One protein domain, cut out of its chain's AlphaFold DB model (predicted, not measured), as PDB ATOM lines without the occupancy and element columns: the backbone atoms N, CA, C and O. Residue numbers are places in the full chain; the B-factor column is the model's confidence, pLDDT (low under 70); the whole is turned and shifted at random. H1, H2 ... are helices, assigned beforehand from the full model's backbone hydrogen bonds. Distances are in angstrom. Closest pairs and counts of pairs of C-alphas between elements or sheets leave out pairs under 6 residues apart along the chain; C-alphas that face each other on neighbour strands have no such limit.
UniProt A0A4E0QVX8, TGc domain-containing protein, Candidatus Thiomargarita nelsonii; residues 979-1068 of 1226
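AT A GLANCE: This is residues 979 to 1068 of the 1226 residues of the protein "TGc domain-containing protein" of Candidatus Thiomargarita nelsonii (UniProt A0A4E0QVX8). Three helices, H1, H2 and H4, pack on one another at one end of the domain, their centres making a triangle, while the other end holds the single helix H3 and long loops. H4 begins towards H3 and ends among the other two helices, and the long link of residues 1005 to 1031 passes from the helical end round the loop-rich end to H3. The printed part has 90 residues with four named helices, in the order H1, H2, H3, H4, and no named strand; the class is all helix, though under half of the residues, 39 of 90, are in named elements. The whole is compact, with a radius of gyration of the C-alphas of 13.2 A, and only just elongated, spanning 40 by 26 by 19 A.

HOW THE PARTS SIT: H1, residues 979 to 984, touches H2, residues 992 to 1004, at a steep tilt of 63 degrees, opposite ways; their closest C-alphas, those of Ala 983 and Thr 999, are 5.7 A apart. H1 also touches H4, residues 1051 to 1061, at a steep tilt of 53 degrees, the same way, and their closest C-alphas, those of Leu 979 and Ser 1059, are 5.0 A apart. H2 touches H4 with residues 995 to 1000 alone, at a shallow tilt of 26 degrees, opposite ways; their closest C-alphas, those of Val 996 and Leu 1060, are 6.8 A apart. With one of these three tilts shallow, the helix packing is mostly crossed, but only just. H3, residues 1032 to 1040, touches no helix; it is apart from H1 and H2, and H3 and H4 are near each other, with closest C-alphas 8.1 A apart. Residues 1017 to 1018 form a short parallel pairing with residues 1046 to 1047. Every O i to N i+4 pair is within hydrogen-bond range in H1 and H4, against 7 of 9 in H2 and 1 of 5 in H3, where 6 of 6 O i to N i+3 pairs are within range.

IN THESE COORDINATES: H1 begins at C-alpha 979, at (7.240, -19.491, 39.110), and is 8.8 A long from first to last C-alpha. H2, the longest helix with 13 residues, measures 18.2 A. H3 measures 14.0 A and begins at C-alpha 1032, at (15.606, -10.577, 38.130). H4 measures 15.3 A and ends at C-alpha 1061, at (10.492, -16.131, 47.310).

THE WHOLE: The C-alphas farthest apart, those of Thr 990 and Gly 1022, are 40.2 A apart. The printed part has no cut. The link from H2 to H3, 27 residues, is long; those from H1 to H2, 7 residues, and from H3 to H4, 10 residues, are short. The mean pLDDT of the printed part is 83.8, and the model's confidence is low, under 70, at residues 1020 to 1028 and 1042 to 1045.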
ATOM      1  N   LEU A 979       6.755 -19.538  37.724       93.62
ATOM      2  CA  LEU A 979       7.240 -19.491  39.110       93.62
ATOM      3  C   LEU A 979       6.106 -19.707  40.116       93.62
ATOM      4  O   LEU A 979       6.254 -20.463  41.073       93.62
ATOM      5  N   LEU A 980       4.952 -19.076  39.879       94.38
ATOM      6  CA  LEU A 980       3.782 -19.235  40.738       94.38
ATOM      7  C   LEU A 980       3.265 -20.676  40.731       94.38
ATOM      8  O   LEU A 980       2.929 -21.215  41.786       94.38
ATOM      9  N   HIS A 981       3.253 -21.316  39.562       94.31
ATOM     10  CA  HIS A 981       2.888 -22.719  39.421       94.31
ATOM     11  C   HIS A 981       3.858 -23.630  40.184       94.31
ATOM     12  O   HIS A 981       3.415 -24.503  40.928       94.31
ATOM     13  N   LEU A 982       5.169 -23.408  40.078       93.81
ATOM     14  CA  LEU A 982       6.171 -24.189  40.814       93.81
ATOM     15  C   LEU A 982       6.018 -24.036  42.333       93.81
ATOM     16  O   LEU A 982       6.088 -25.016  43.067       93.81
ATOM     17  N   ALA A 983       5.726 -22.822  42.797       94.69
ATOM     18  CA  ALA A 983       5.578 -22.518  44.214       94.69
ATOM     19  C   ALA A 983       4.339 -23.163  44.876       94.69
ATOM     20  O   ALA A 983       4.254 -23.185  46.105       94.69
ATOM     21  N   THR A 984       3.354 -23.631  44.093       94.62
ATOM     22  CA  THR A 984       2.008 -23.962  44.611       94.62
ATOM     23  C   THR A 984       1.368 -25.238  44.044       94.62
ATOM     24  O   THR A 984       0.455 -25.778  44.671       94.62
ATOM     25  N   SER A 985       1.828 -25.755  42.897       91.06
ATOM     26  CA  SER A 985       1.204 -26.885  42.179       91.06
ATOM     27  C   SER A 985       1.301 -28.234  42.894       91.06
ATOM     28  O   SER A 985       0.503 -29.125  42.606       91.06
ATOM     29  N   ASN A 986       2.220 -28.375  43.854       93.00
ATOM     30  CA  ASN A 986       2.205 -29.428  44.867       93.00
ATOM     31  C   ASN A 986       1.588 -28.847  46.163       93.00
ATOM     32  O   ASN A 986       2.321 -28.329  47.011       93.00
ATOM     33  N   PRO A 987       0.245 -28.848  46.308       90.81
ATOM     34  CA  PRO A 987      -0.453 -28.068  47.333       90.81
ATOM     35  C   PRO A 987      -0.323 -28.673  48.738       90.81
ATOM     36  O   PRO A 987       0.065 -29.832  48.907       90.81
ATOM     37  N   GLY A 988      -0.716 -27.908  49.755       90.56
ATOM     38  CA  GLY A 988      -0.876 -28.351  51.140       90.56
ATOM     39  C   GLY A 988       0.314 -28.076  52.060       90.56
ATOM     40  O   GLY A 988       0.356 -28.638  53.149       90.56
ATOM     41  N   ALA A 989       1.289 -27.252  51.659       93.75
ATOM     42  CA  ALA A 989       2.332 -26.798  52.579       93.75
ATOM     43  C   ALA A 989       1.744 -25.780  53.555       93.75
ATOM     44  O   ALA A 989       1.247 -24.748  53.118       93.75
ATOM     45  N   THR A 990       1.846 -26.025  54.856       93.06
ATOM     46  CA  THR A 990       1.409 -25.106  55.923       93.06
ATOM     47  C   THR A 990       2.584 -24.424  56.626       93.06
ATOM     48  O   THR A 990       2.413 -23.451  57.363       93.06
ATOM     49  N   THR A 991       3.805 -24.905  56.379       93.81
ATOM     50  CA  THR A 991       5.050 -24.348  56.909       93.81
ATOM     51  C   THR A 991       6.038 -24.020  55.792       93.81
ATOM     52  O   THR A 991       5.960 -24.553  54.685       93.81
ATOM     53  N   LYS A 992       7.015 -23.148  56.085       93.56
ATOM     54  CA  LYS A 992       8.078 -22.805  55.127       93.56
ATOM     55  C   LYS A 992       8.895 -24.033  54.714       93.56
ATOM     56  O   LYS A 992       9.222 -24.151  53.545       93.56
ATOM     57  N   ALA A 993       9.179 -24.946  55.647       92.19
ATOM     58  CA  ALA A 993       9.926 -26.173  55.363       92.19
ATOM     59  C   ALA A 993       9.166 -27.095  54.394       92.19
ATOM     60  O   ALA A 993       9.722 -27.512  53.384       92.19
ATOM     61  N   GLU A 994       7.870 -27.319  54.633       95.12
ATOM     62  CA  GLU A 994       7.019 -28.102  53.723       95.12
ATOM     63  C   GLU A 994       6.920 -27.461  52.330       95.12
ATOM     64  O   GLU A 994       6.851 -28.164  51.326       95.12
ATOM     65  N   ALA A 995       6.911 -26.126  52.251       94.56
ATOM     66  CA  ALA A 995       6.889 -25.420  50.972       94.56
ATOM     67  C   ALA A 995       8.207 -25.589  50.196       94.56
ATOM     68  O   ALA A 995       8.163 -25.703  48.970       94.56
ATOM     69  N   VAL A 996       9.355 -25.655  50.883       95.19
ATOM     70  CA  VAL A 996      10.654 -25.988  50.266       95.19
ATOM     71  C   VAL A 996      10.619 -27.403  49.705       95.19
ATOM     72  O   VAL A 996      10.856 -27.570  48.515       95.19
ATOM     73  N   GLU A 997      10.244 -28.393  50.519       94.06
ATOM     74  CA  GLU A 997      10.173 -29.806  50.118       94.06
ATOM     75  C   GLU A 997       9.245 -30.007  48.907       94.06
ATOM     76  O   GLU A 997       9.608 -30.626  47.906       94.06
ATOM     77  N   LYS A 998       8.051 -29.409  48.950       94.88
ATOM     78  CA  LYS A 998       7.066 -29.514  47.867       94.88
ATOM     79  C   LYS A 998       7.520 -28.823  46.588       94.88
ATOM     80  O   LYS A 998       7.292 -29.371  45.511       94.88
ATOM     81  N   THR A 999       8.189 -27.674  46.686       95.12
ATOM     82  CA  THR A 999       8.780 -27.011  45.512       95.12
ATOM     83  C   THR A 999       9.940 -27.842  44.959       95.12
ATOM     84  O   THR A 999      10.019 -28.058  43.753       95.12
ATOM     85  N   TRP A1000      10.803 -28.370  45.834       95.06
ATOM     86  CA  TRP A1000      11.958 -29.198  45.484       95.06
ATOM     87  C   TRP A1000      11.574 -30.479  44.740       95.06
ATOM     88  O   TRP A1000      12.232 -30.839  43.766       95.06
ATOM     89  N   SER A1001      10.453 -31.108  45.108       94.06
ATOM     90  CA  SER A1001       9.957 -32.319  44.435       94.06
ATOM     91  C   SER A1001       9.722 -32.158  42.919       94.06
ATOM     92  O   SER A1001       9.705 -33.134  42.163       94.06
ATOM     93  N   LEU A1002       9.567 -30.914  42.447       92.62
ATOM     94  CA  LEU A1002       9.429 -30.592  41.023       92.62
ATOM     95  C   LEU A1002      10.778 -30.578  40.280       92.62
ATOM     96  O   LEU A1002      10.795 -30.673  39.052       92.62
ATOM     97  N   PHE A1003      11.892 -30.490  41.011       92.81
ATOM     98  CA  PHE A1003      13.261 -30.502  40.496       92.81
ATOM     99  C   PHE A1003      13.935 -31.868  40.689       92.81
ATOM    100  O   PHE A1003      14.589 -32.343  39.765       92.81
ATOM    101  N   GLU A1004      13.734 -32.550  41.821       91.44
ATOM    102  CA  GLU A1004      14.417 -33.824  42.140       91.44
ATOM    103  C   GLU A1004      14.239 -34.912  41.057       91.44
ATOM    104  O   GLU A1004      15.119 -35.731  40.814       91.44
ATOM    105  N   ASN A1005      13.102 -34.891  40.351       86.50
ATOM    106  CA  ASN A1005      12.739 -35.899  39.356       86.50
ATOM    107  C   ASN A1005      13.317 -35.635  37.950       86.50
ATOM    108  O   ASN A1005      12.960 -36.343  37.006       86.50
ATOM    109  N   LEU A1006      14.159 -34.605  37.783       89.38
ATOM    110  CA  LEU A1006      14.802 -34.225  36.514       89.38
ATOM    111  C   LEU A1006      13.835 -33.971  35.337       89.38
ATOM    112  O   LEU A1006      14.212 -34.050  34.166       89.38
ATOM    113  N   ASN A1007      12.572 -33.672  35.638       88.06
ATOM    114  CA  ASN A1007      11.483 -33.492  34.673       88.06
ATOM    115  C   ASN A1007      10.823 -32.123  34.863       88.06
ATOM    116  O   ASN A1007       9.594 -32.005  34.882       88.06
ATOM    117  N   PHE A1008      11.652 -31.097  35.045       90.25
ATOM    118  CA  PHE A1008      11.202 -29.723  35.198       90.25
ATOM    119  C   PHE A1008      10.301 -29.293  34.030       90.25
ATOM    120  O   PHE A1008      10.642 -29.489  32.857       90.25
ATOM    121  N   LYS A1009       9.164 -28.666  34.344       88.12
ATOM    122  CA  LYS A1009       8.222 -28.134  33.356       88.12
ATOM    123  C   LYS A1009       7.718 -26.756  33.759       88.12
ATOM    124  O   LYS A1009       7.469 -26.496  34.933       88.12
ATOM    125  N   THR A1010       7.511 -25.907  32.760       88.06
ATOM    126  CA  THR A1010       6.780 -24.642  32.901       88.06
ATOM    127  C   THR A1010       5.277 -24.886  33.093       88.06
ATOM    128  O   THR A1010       4.785 -26.002  32.896       88.06
ATOM    129  N   TRP A1011       4.516 -23.836  33.428       88.12
ATOM    130  CA  TRP A1011       3.061 -23.926  33.662       88.12
ATOM    131  C   TRP A1011       2.265 -24.471  32.456       88.12
ATOM    132  O   TRP A1011       1.180 -25.028  32.625       88.12
ATOM    133  N   ASP A1012       2.793 -24.303  31.239       85.25
ATOM    134  CA  ASP A1012       2.228 -24.759  29.964       85.25
ATOM    135  C   ASP A1012       2.885 -26.048  29.429       85.25
ATOM    136  O   ASP A1012       2.733 -26.384  28.256       85.25
ATOM    137  N   ASN A1013       3.569 -26.806  30.295       86.75
ATOM    138  CA  ASN A1013       4.237 -28.082  29.999       86.75
ATOM    139  C   ASN A1013       5.467 -28.011  29.070       86.75
ATOM    140  O   ASN A1013       5.886 -29.052  28.548       86.75
ATOM    141  N   ARG A1014       6.093 -26.843  28.873       86.06
ATOM    142  CA  ARG A1014       7.367 -26.752  28.136       86.06
ATOM    143  C   ARG A1014       8.520 -27.250  29.004       86.06
ATOM    144  O   ARG A1014       8.528 -27.073  30.220       86.06
ATOM    145  N   LYS A1015       9.502 -27.882  28.361       84.94
ATOM    146  CA  LYS A1015      10.718 -28.384  29.009       84.94
ATOM    147  C   LYS A1015      11.853 -27.380  28.865       84.94
ATOM    148  O   LYS A1015      12.019 -26.794  27.796       84.94
ATOM    149  N   PHE A1016      12.638 -27.245  29.927       81.69
ATOM    150  CA  PHE A1016      13.843 -26.422  29.972       81.69
ATOM    151  C   PHE A1016      15.046 -27.329  30.228       81.69
ATOM    152  O   PHE A1016      14.978 -28.153  31.141       81.69
ATOM    153  N   LEU A1017      16.098 -27.242  29.410       82.69
ATOM    154  CA  LEU A1017      17.254 -28.135  29.537       82.69
ATOM    155  C   LEU A1017      18.349 -27.468  30.359       82.69
ATOM    156  O   LEU A1017      18.644 -26.287  30.178       82.69
ATOM    157  N   TYR A1018      19.004 -28.233  31.223       83.56
ATOM    158  CA  TYR A1018      20.287 -27.814  31.773       83.56
ATOM    159  C   TYR A1018      21.368 -28.085  30.728       83.56
ATOM    160  O   TYR A1018      21.729 -29.238  30.524       83.56
ATOM    161  N   TYR A1019      21.858 -27.048  30.038       73.50
ATOM    162  CA  TYR A1019      22.943 -27.200  29.056       73.50
ATOM    163  C   TYR A1019      22.625 -28.143  27.866       73.50
ATOM    164  O   TYR A1019      23.321 -29.123  27.593       73.50
ATOM    165  N   GLY A1020      21.533 -27.850  27.144       62.28
ATOM    166  CA  GLY A1020      21.042 -28.638  26.003       62.28
ATOM    167  C   GLY A1020      21.627 -28.277  24.628       62.28
ATOM    168  O   GLY A1020      21.850 -29.178  23.830       62.28
ATOM    169  N   THR A1021      21.866 -26.988  24.344       59.59
ATOM    170  CA  THR A1021      22.587 -26.386  23.196       59.59
ATOM    171  C   THR A1021      22.793 -24.867  23.420       59.59
ATOM    172  O   THR A1021      21.855 -24.170  23.810       59.59
ATOM    173  N   GLY A1022      23.991 -24.325  23.141       52.66
ATOM    174  CA  GLY A1022      24.199 -22.889  22.855       52.66
ATOM    175  C   GLY A1022      24.280 -21.879  24.017       52.66
ATOM    176  O   GLY A1022      24.163 -20.686  23.745       52.66
ATOM    177  N   ALA A1023      24.496 -22.291  25.273       53.28
ATOM    178  CA  ALA A1023      24.703 -21.369  26.401       53.28
ATOM    179  C   ALA A1023      26.194 -21.285  26.790       53.28
ATOM    180  O   ALA A1023      26.733 -22.192  27.414       53.28
ATOM    181  N   SER A1024      26.878 -20.195  26.429       52.72
ATOM    182  CA  SER A1024      28.295 -19.979  26.753       52.72
ATOM    183  C   SER A1024      28.453 -19.247  28.094       52.72
ATOM    184  O   SER A1024      28.579 -18.024  28.126       52.72
ATOM    185  N   GLY A1025      28.446 -20.003  29.196       60.94
ATOM    186  CA  GLY A1025      28.807 -19.523  30.536       60.94
ATOM    187  C   GLY A1025      27.641 -19.170  31.468       60.94
ATOM    188  O   GLY A1025      26.475 -19.429  31.176       60.94
ATOM    189  N   CYS A1026      27.997 -18.621  32.628       66.25
ATOM    190  CA  CYS A1026      27.072 -18.052  33.605       66.25
ATOM    191  C   CYS A1026      26.733 -16.620  33.167       66.25
ATOM    192  O   CYS A1026      27.652 -15.854  32.866       66.25
ATOM    193  N   PHE A1027      25.452 -16.264  33.068       64.00
ATOM    194  CA  PHE A1027      25.056 -14.950  32.553       64.00
ATOM    195  C   PHE A1027      24.937 -13.927  33.685       64.00
ATOM    196  O   PHE A1027      24.297 -14.182  34.697       64.00
ATOM    197  N   ASP A1028      25.513 -12.745  33.473       63.66
ATOM    198  CA  ASP A1028      25.365 -11.584  34.353       63.66
ATOM    199  C   ASP A1028      24.129 -10.798  33.876       63.66
ATOM    200  O   ASP A1028      24.201 -10.002  32.929       63.66
ATOM    201  N   TYR A1029      22.945 -11.117  34.413       70.69
ATOM    202  CA  TYR A1029      21.730 -10.378  34.047       70.69
ATOM    203  C   TYR A1029      21.645  -9.076  34.854       70.69
ATOM    204  O   TYR A1029      22.027  -9.007  36.011       70.69
ATOM    205  N   GLN A1030      21.109  -8.008  34.263       74.44
ATOM    206  CA  GLN A1030      21.034  -6.712  34.955       74.44
ATOM    207  C   GLN A1030      19.906  -6.640  35.999       74.44
ATOM    208  O   GLN A1030      19.839  -5.679  36.767       74.44
ATOM    209  N   SER A1031      18.991  -7.616  36.009       77.50
ATOM    210  CA  SER A1031      17.873  -7.697  36.949       77.50
ATOM    211  C   SER A1031      17.228  -9.088  36.964       77.50
ATOM    212  O   SER A1031      17.278  -9.825  35.977       77.50
ATOM    213  N   VAL A1032      16.489  -9.394  38.038       77.06
ATOM    214  CA  VAL A1032      15.606 -10.577  38.130       77.06
ATOM    215  C   VAL A1032      14.607 -10.629  36.963       77.06
ATOM    216  O   VAL A1032      14.316 -11.697  36.429       77.06
ATOM    217  N   THR A1033      14.098  -9.478  36.516       76.31
ATOM    218  CA  THR A1033      13.161  -9.412  35.381       76.31
ATOM    219  C   THR A1033      13.834  -9.782  34.057       76.31
ATOM    220  O   THR A1033      13.204 -10.410  33.208       76.31
ATOM    221  N   ASP A1034      15.104  -9.418  33.867       79.00
ATOM    222  CA  ASP A1034      15.854  -9.793  32.667       79.00
ATOM    223  C   ASP A1034      16.146 -11.287  32.618       79.00
ATOM    224  O   ASP A1034      16.027 -11.884  31.549       79.00
ATOM    225  N   PHE A1035      16.439 -11.897  33.768       81.81
ATOM    226  CA  PHE A1035      16.557 -13.346  33.879       81.81
ATOM    227  C   PHE A1035      15.261 -14.056  33.476       81.81
ATOM    228  O   PHE A1035      15.290 -14.988  32.680       81.81
ATOM    229  N   LEU A1036      14.104 -13.589  33.953       80.56
ATOM    230  CA  LEU A1036      12.819 -14.272  33.747       80.56
ATOM    231  C   LEU A1036      12.328 -14.304  32.291       80.56
ATOM    232  O   LEU A1036      11.472 -15.127  31.960       80.56
ATOM    233  N   LYS A1037      12.945 -13.524  31.391       78.38
ATOM    234  CA  LYS A1037      12.791 -13.682  29.930       78.38
ATOM    235  C   LYS A1037      13.249 -15.053  29.430       78.38
ATOM    236  O   LYS A1037      12.913 -15.443  28.316       78.38
ATOM    237  N   VAL A1038      13.971 -15.816  30.249       78.75
ATOM    238  CA  VAL A1038      14.316 -17.217  29.994       78.75
ATOM    239  C   VAL A1038      13.075 -18.077  29.699       78.75
ATOM    240  O   VAL A1038      13.121 -18.947  28.832       78.75
ATOM    241  N   PHE A1039      11.927 -17.770  30.318       82.94
ATOM    242  CA  PHE A1039      10.655 -18.444  30.041       82.94
ATOM    243  C   PHE A1039       9.994 -18.005  28.729       82.94
ATOM    244  O   PHE A1039       9.024 -18.631  28.300       82.94
ATOM    245  N   GLU A1040      10.512 -16.972  28.067       81.12
ATOM    246  CA  GLU A1040      10.035 -16.476  26.774       81.12
ATOM    247  C   GLU A1040      10.821 -17.077  25.597       81.12
ATOM    248  O   GLU A1040      10.514 -16.833  24.432       81.12
ATOM    249  N   LEU A1041      11.833 -17.904  25.860       74.00
ATOM    250  CA  LEU A1041      12.622 -18.529  24.805       74.00
ATOM    251  C   LEU A1041      11.855 -19.687  24.118       74.00
ATOM    252  O   LEU A1041      10.977 -20.307  24.730       74.00
ATOM    253  N   PRO A1042      12.162 -20.001  22.839       69.25
ATOM    254  CA  PRO A1042      11.576 -21.134  22.118       69.25
ATOM    255  C   PRO A1042      11.807 -22.486  22.815       69.25
ATOM    256  O   PRO A1042      12.683 -22.621  23.672       69.25
ATOM    257  N   THR A1043      11.027 -23.499  22.422       59.12
ATOM    258  CA  THR A1043      11.110 -24.874  22.946       59.12
ATOM    259  C   THR A1043      12.534 -25.429  22.886       59.12
ATOM    260  O   THR A1043      13.170 -25.334  21.841       59.12
ATOM    261  N   GLU A1044      12.968 -26.049  23.988       61.50
ATOM    262  CA  GLU A1044      14.301 -26.647  24.190       61.50
ATOM    263  C   GLU A1044      15.460 -25.648  24.380       61.50
ATOM    264  O   GLU A1044      16.608 -25.913  24.031       61.50
ATOM    265  N   SER A1045      15.172 -24.493  24.978       63.25
ATOM    266  CA  SER A1045      16.193 -23.543  25.429       63.25
ATOM    267  C   SER A1045      16.986 -24.081  26.630       63.25
ATOM    268  O   SER A1045      16.468 -24.836  27.460       63.25
ATOM    269  N   SER A1046      18.266 -23.699  26.697       71.62
ATOM    270  CA  SER A1046      19.197 -24.121  27.750       71.62
ATOM    271  C   SER A1046      19.322 -23.061  28.836       71.62
ATOM    272  O   SER A1046      19.561 -21.894  28.520       71.62
ATOM    273  N   ALA A1047      19.218 -23.461  30.103       73.00
ATOM    274  CA  ALA A1047      19.579 -22.606  31.231       73.00
ATOM    275  C   ALA A1047      21.105 -22.454  31.337       73.00
ATOM    276  O   ALA A1047      21.808 -23.442  31.099       73.00
ATOM    277  N   PRO A1048      21.617 -21.274  31.735       71.62
ATOM    278  CA  PRO A1048      23.001 -21.135  32.186       71.62
ATOM    279  C   PRO A1048      23.220 -21.834  33.539       71.62
ATOM    280  O   PRO A1048      22.279 -22.339  34.157       71.62
ATOM    281  N   CYS A1049      24.467 -21.823  34.010       73.88
ATOM    282  CA  CYS A1049      24.938 -22.525  35.209       73.88
ATOM    283  C   CYS A1049      24.138 -22.160  36.476       73.88
ATOM    284  O   CYS A1049      23.904 -23.003  37.336       73.88
ATOM    285  N   ASP A1050      23.675 -20.914  36.564       81.81
ATOM    286  CA  ASP A1050      22.934 -20.315  37.673       81.81
ATOM    287  C   ASP A1050      21.410 -20.393  37.479       81.81
ATOM    288  O   ASP A1050      20.639 -20.107  38.394       81.81
ATOM    289  N   GLY A1051      20.946 -20.804  36.295       85.38
ATOM    290  CA  GLY A1051      19.553 -20.649  35.888       85.38
ATOM    291  C   GLY A1051      18.565 -21.458  36.728       85.38
ATOM    292  O   GLY A1051      17.585 -20.903  37.219       85.38
ATOM    293  N   PHE A1052      18.799 -22.754  36.955       89.62
ATOM    294  CA  PHE A1052      17.884 -23.555  37.784       89.62
ATOM    295  C   PHE A1052      17.955 -23.184  39.270       89.62
ATOM    296  O   PHE A1052      16.919 -23.207  39.938       89.62
ATOM    297  N   ALA A1053      19.130 -22.778  39.767       90.12
ATOM    298  CA  ALA A1053      19.283 -22.231  41.115       90.12
ATOM    299  C   ALA A1053      18.431 -20.964  41.291       90.12
ATOM    300  O   ALA A1053      17.635 -20.876  42.228       90.12
ATOM    301  N   ASN A1054      18.488 -20.042  40.326       89.69
ATOM    302  CA  ASN A1054      17.645 -18.852  40.299       89.69
ATOM    303  C   ASN A1054      16.149 -19.192  40.185       89.69
ATOM    304  O   ASN A1054      15.352 -18.647  40.940       89.69
ATOM    305  N   ILE A1055      15.728 -20.127  39.324       91.81
ATOM    306  CA  ILE A1055      14.306 -20.529  39.234       91.81
ATOM    307  C   ILE A1055      13.804 -21.089  40.573       91.81
ATOM    308  O   ILE A1055      12.692 -20.756  41.001       91.81
ATOM    309  N   PHE A1056      14.606 -21.916  41.248       94.00
ATOM    310  CA  PHE A1056      14.255 -22.471  42.553       94.00
ATOM    311  C   PHE A1056      14.150 -21.371  43.617       94.00
ATOM    312  O   PHE A1056      13.110 -21.255  44.265       94.00
ATOM    313  N   ILE A1057      15.155 -20.493  43.722       92.62
ATOM    314  CA  ILE A1057      15.158 -19.337  44.635       92.62
ATOM    315  C   ILE A1057      13.915 -18.464  44.435       92.62
ATOM    316  O   ILE A1057      13.183 -18.190  45.386       92.62
ATOM    317  N   LEU A1058      13.641 -18.066  43.192       92.56
ATOM    318  CA  LEU A1058      12.535 -17.168  42.864       92.56
ATOM    319  C   LEU A1058      11.164 -17.817  43.129       92.56
ATOM    320  O   LEU A1058      10.221 -17.126  43.517       92.56
ATOM    321  N   SER A1059      11.054 -19.141  42.990       94.25
ATOM    322  CA  SER A1059       9.843 -19.887  43.368       94.25
ATOM    323  C   SER A1059       9.645 -19.908  44.892       94.25
ATOM    324  O   SER A1059       8.526 -19.746  45.376       94.25
ATOM    325  N   LEU A1060      10.724 -20.034  45.671       94.69
ATOM    326  CA  LEU A1060      10.673 -19.972  47.137       94.69
ATOM    327  C   LEU A1060      10.340 -18.565  47.655       94.69
ATOM    328  O   LEU A1060       9.597 -18.420  48.632       94.69
ATOM    329  N   TRP A1061      10.814 -17.519  46.975       93.75
ATOM    330  CA  TRP A1061      10.492 -16.131  47.310       93.75
ATOM    331  C   TRP A1061       8.997 -15.832  47.259       93.75
ATOM    332  O   TRP A1061       8.517 -15.042  48.072       93.75
ATOM    333  N   LEU A1062       8.249 -16.478  46.358       93.69
ATOM    334  CA  LEU A1062       6.788 -16.357  46.282       93.69
ATOM    335  C   LEU A1062       6.073 -16.903  47.526       93.69
ATOM    336  O   LEU A1062       4.959 -16.483  47.820       93.69
ATOM    337  N   ASN A1063       6.723 -17.791  48.279       94.00
ATOM    338  CA  ASN A1063       6.248 -18.324  49.557       94.00
ATOM    339  C   ASN A1063       6.865 -17.594  50.773       94.00
ATOM    340  O   ASN A1063       6.761 -18.077  51.905       94.00
ATOM    341  N   GLY A1064       7.514 -16.439  50.564       91.50
ATOM    342  CA  GLY A1064       8.128 -15.628  51.622       91.50
ATOM    343  C   GLY A1064       9.342 -16.291  52.282       91.50
ATOM    344  O   GLY A1064       9.620 -16.067  53.468       91.50
ATOM    345  N   ILE A1065      10.032 -17.171  51.558       92.88
ATOM    346  CA  ILE A1065      11.210 -17.904  52.028       92.88
ATOM    347  C   ILE A1065      12.452 -17.204  51.484       92.88
ATOM    348  O   ILE A1065      12.499 -16.872  50.306       92.88
ATOM    349  N   THR A1066      13.440 -16.975  52.348       89.94
ATOM    350  CA  THR A1066      14.734 -16.362  52.020       89.94
ATOM    351  C   THR A1066      15.805 -17.454  51.953       89.94
ATOM    352  O   THR A1066      16.421 -17.739  52.982       89.94
ATOM    353  N   PRO A1067      15.974 -18.132  50.804       91.19
ATOM    354  CA  PRO A1067      17.116 -19.009  50.579       91.19
ATOM    355  C   PRO A1067      18.400 -18.182  50.431       91.19
ATOM    356  O   PRO A1067      18.334 -16.991  50.119       91.19
ATOM    357  N   GLU A1068      19.554 -18.818  50.599       89.38
ATOM    358  CA  GLU A1068      20.844 -18.214  50.263       89.38
ATOM    359  C   GLU A1068      21.414 -18.901  49.018       89.38
ATOM    360  O   GLU A1068      21.370 -20.129  48.901       89.38
TER     361      GLU A1068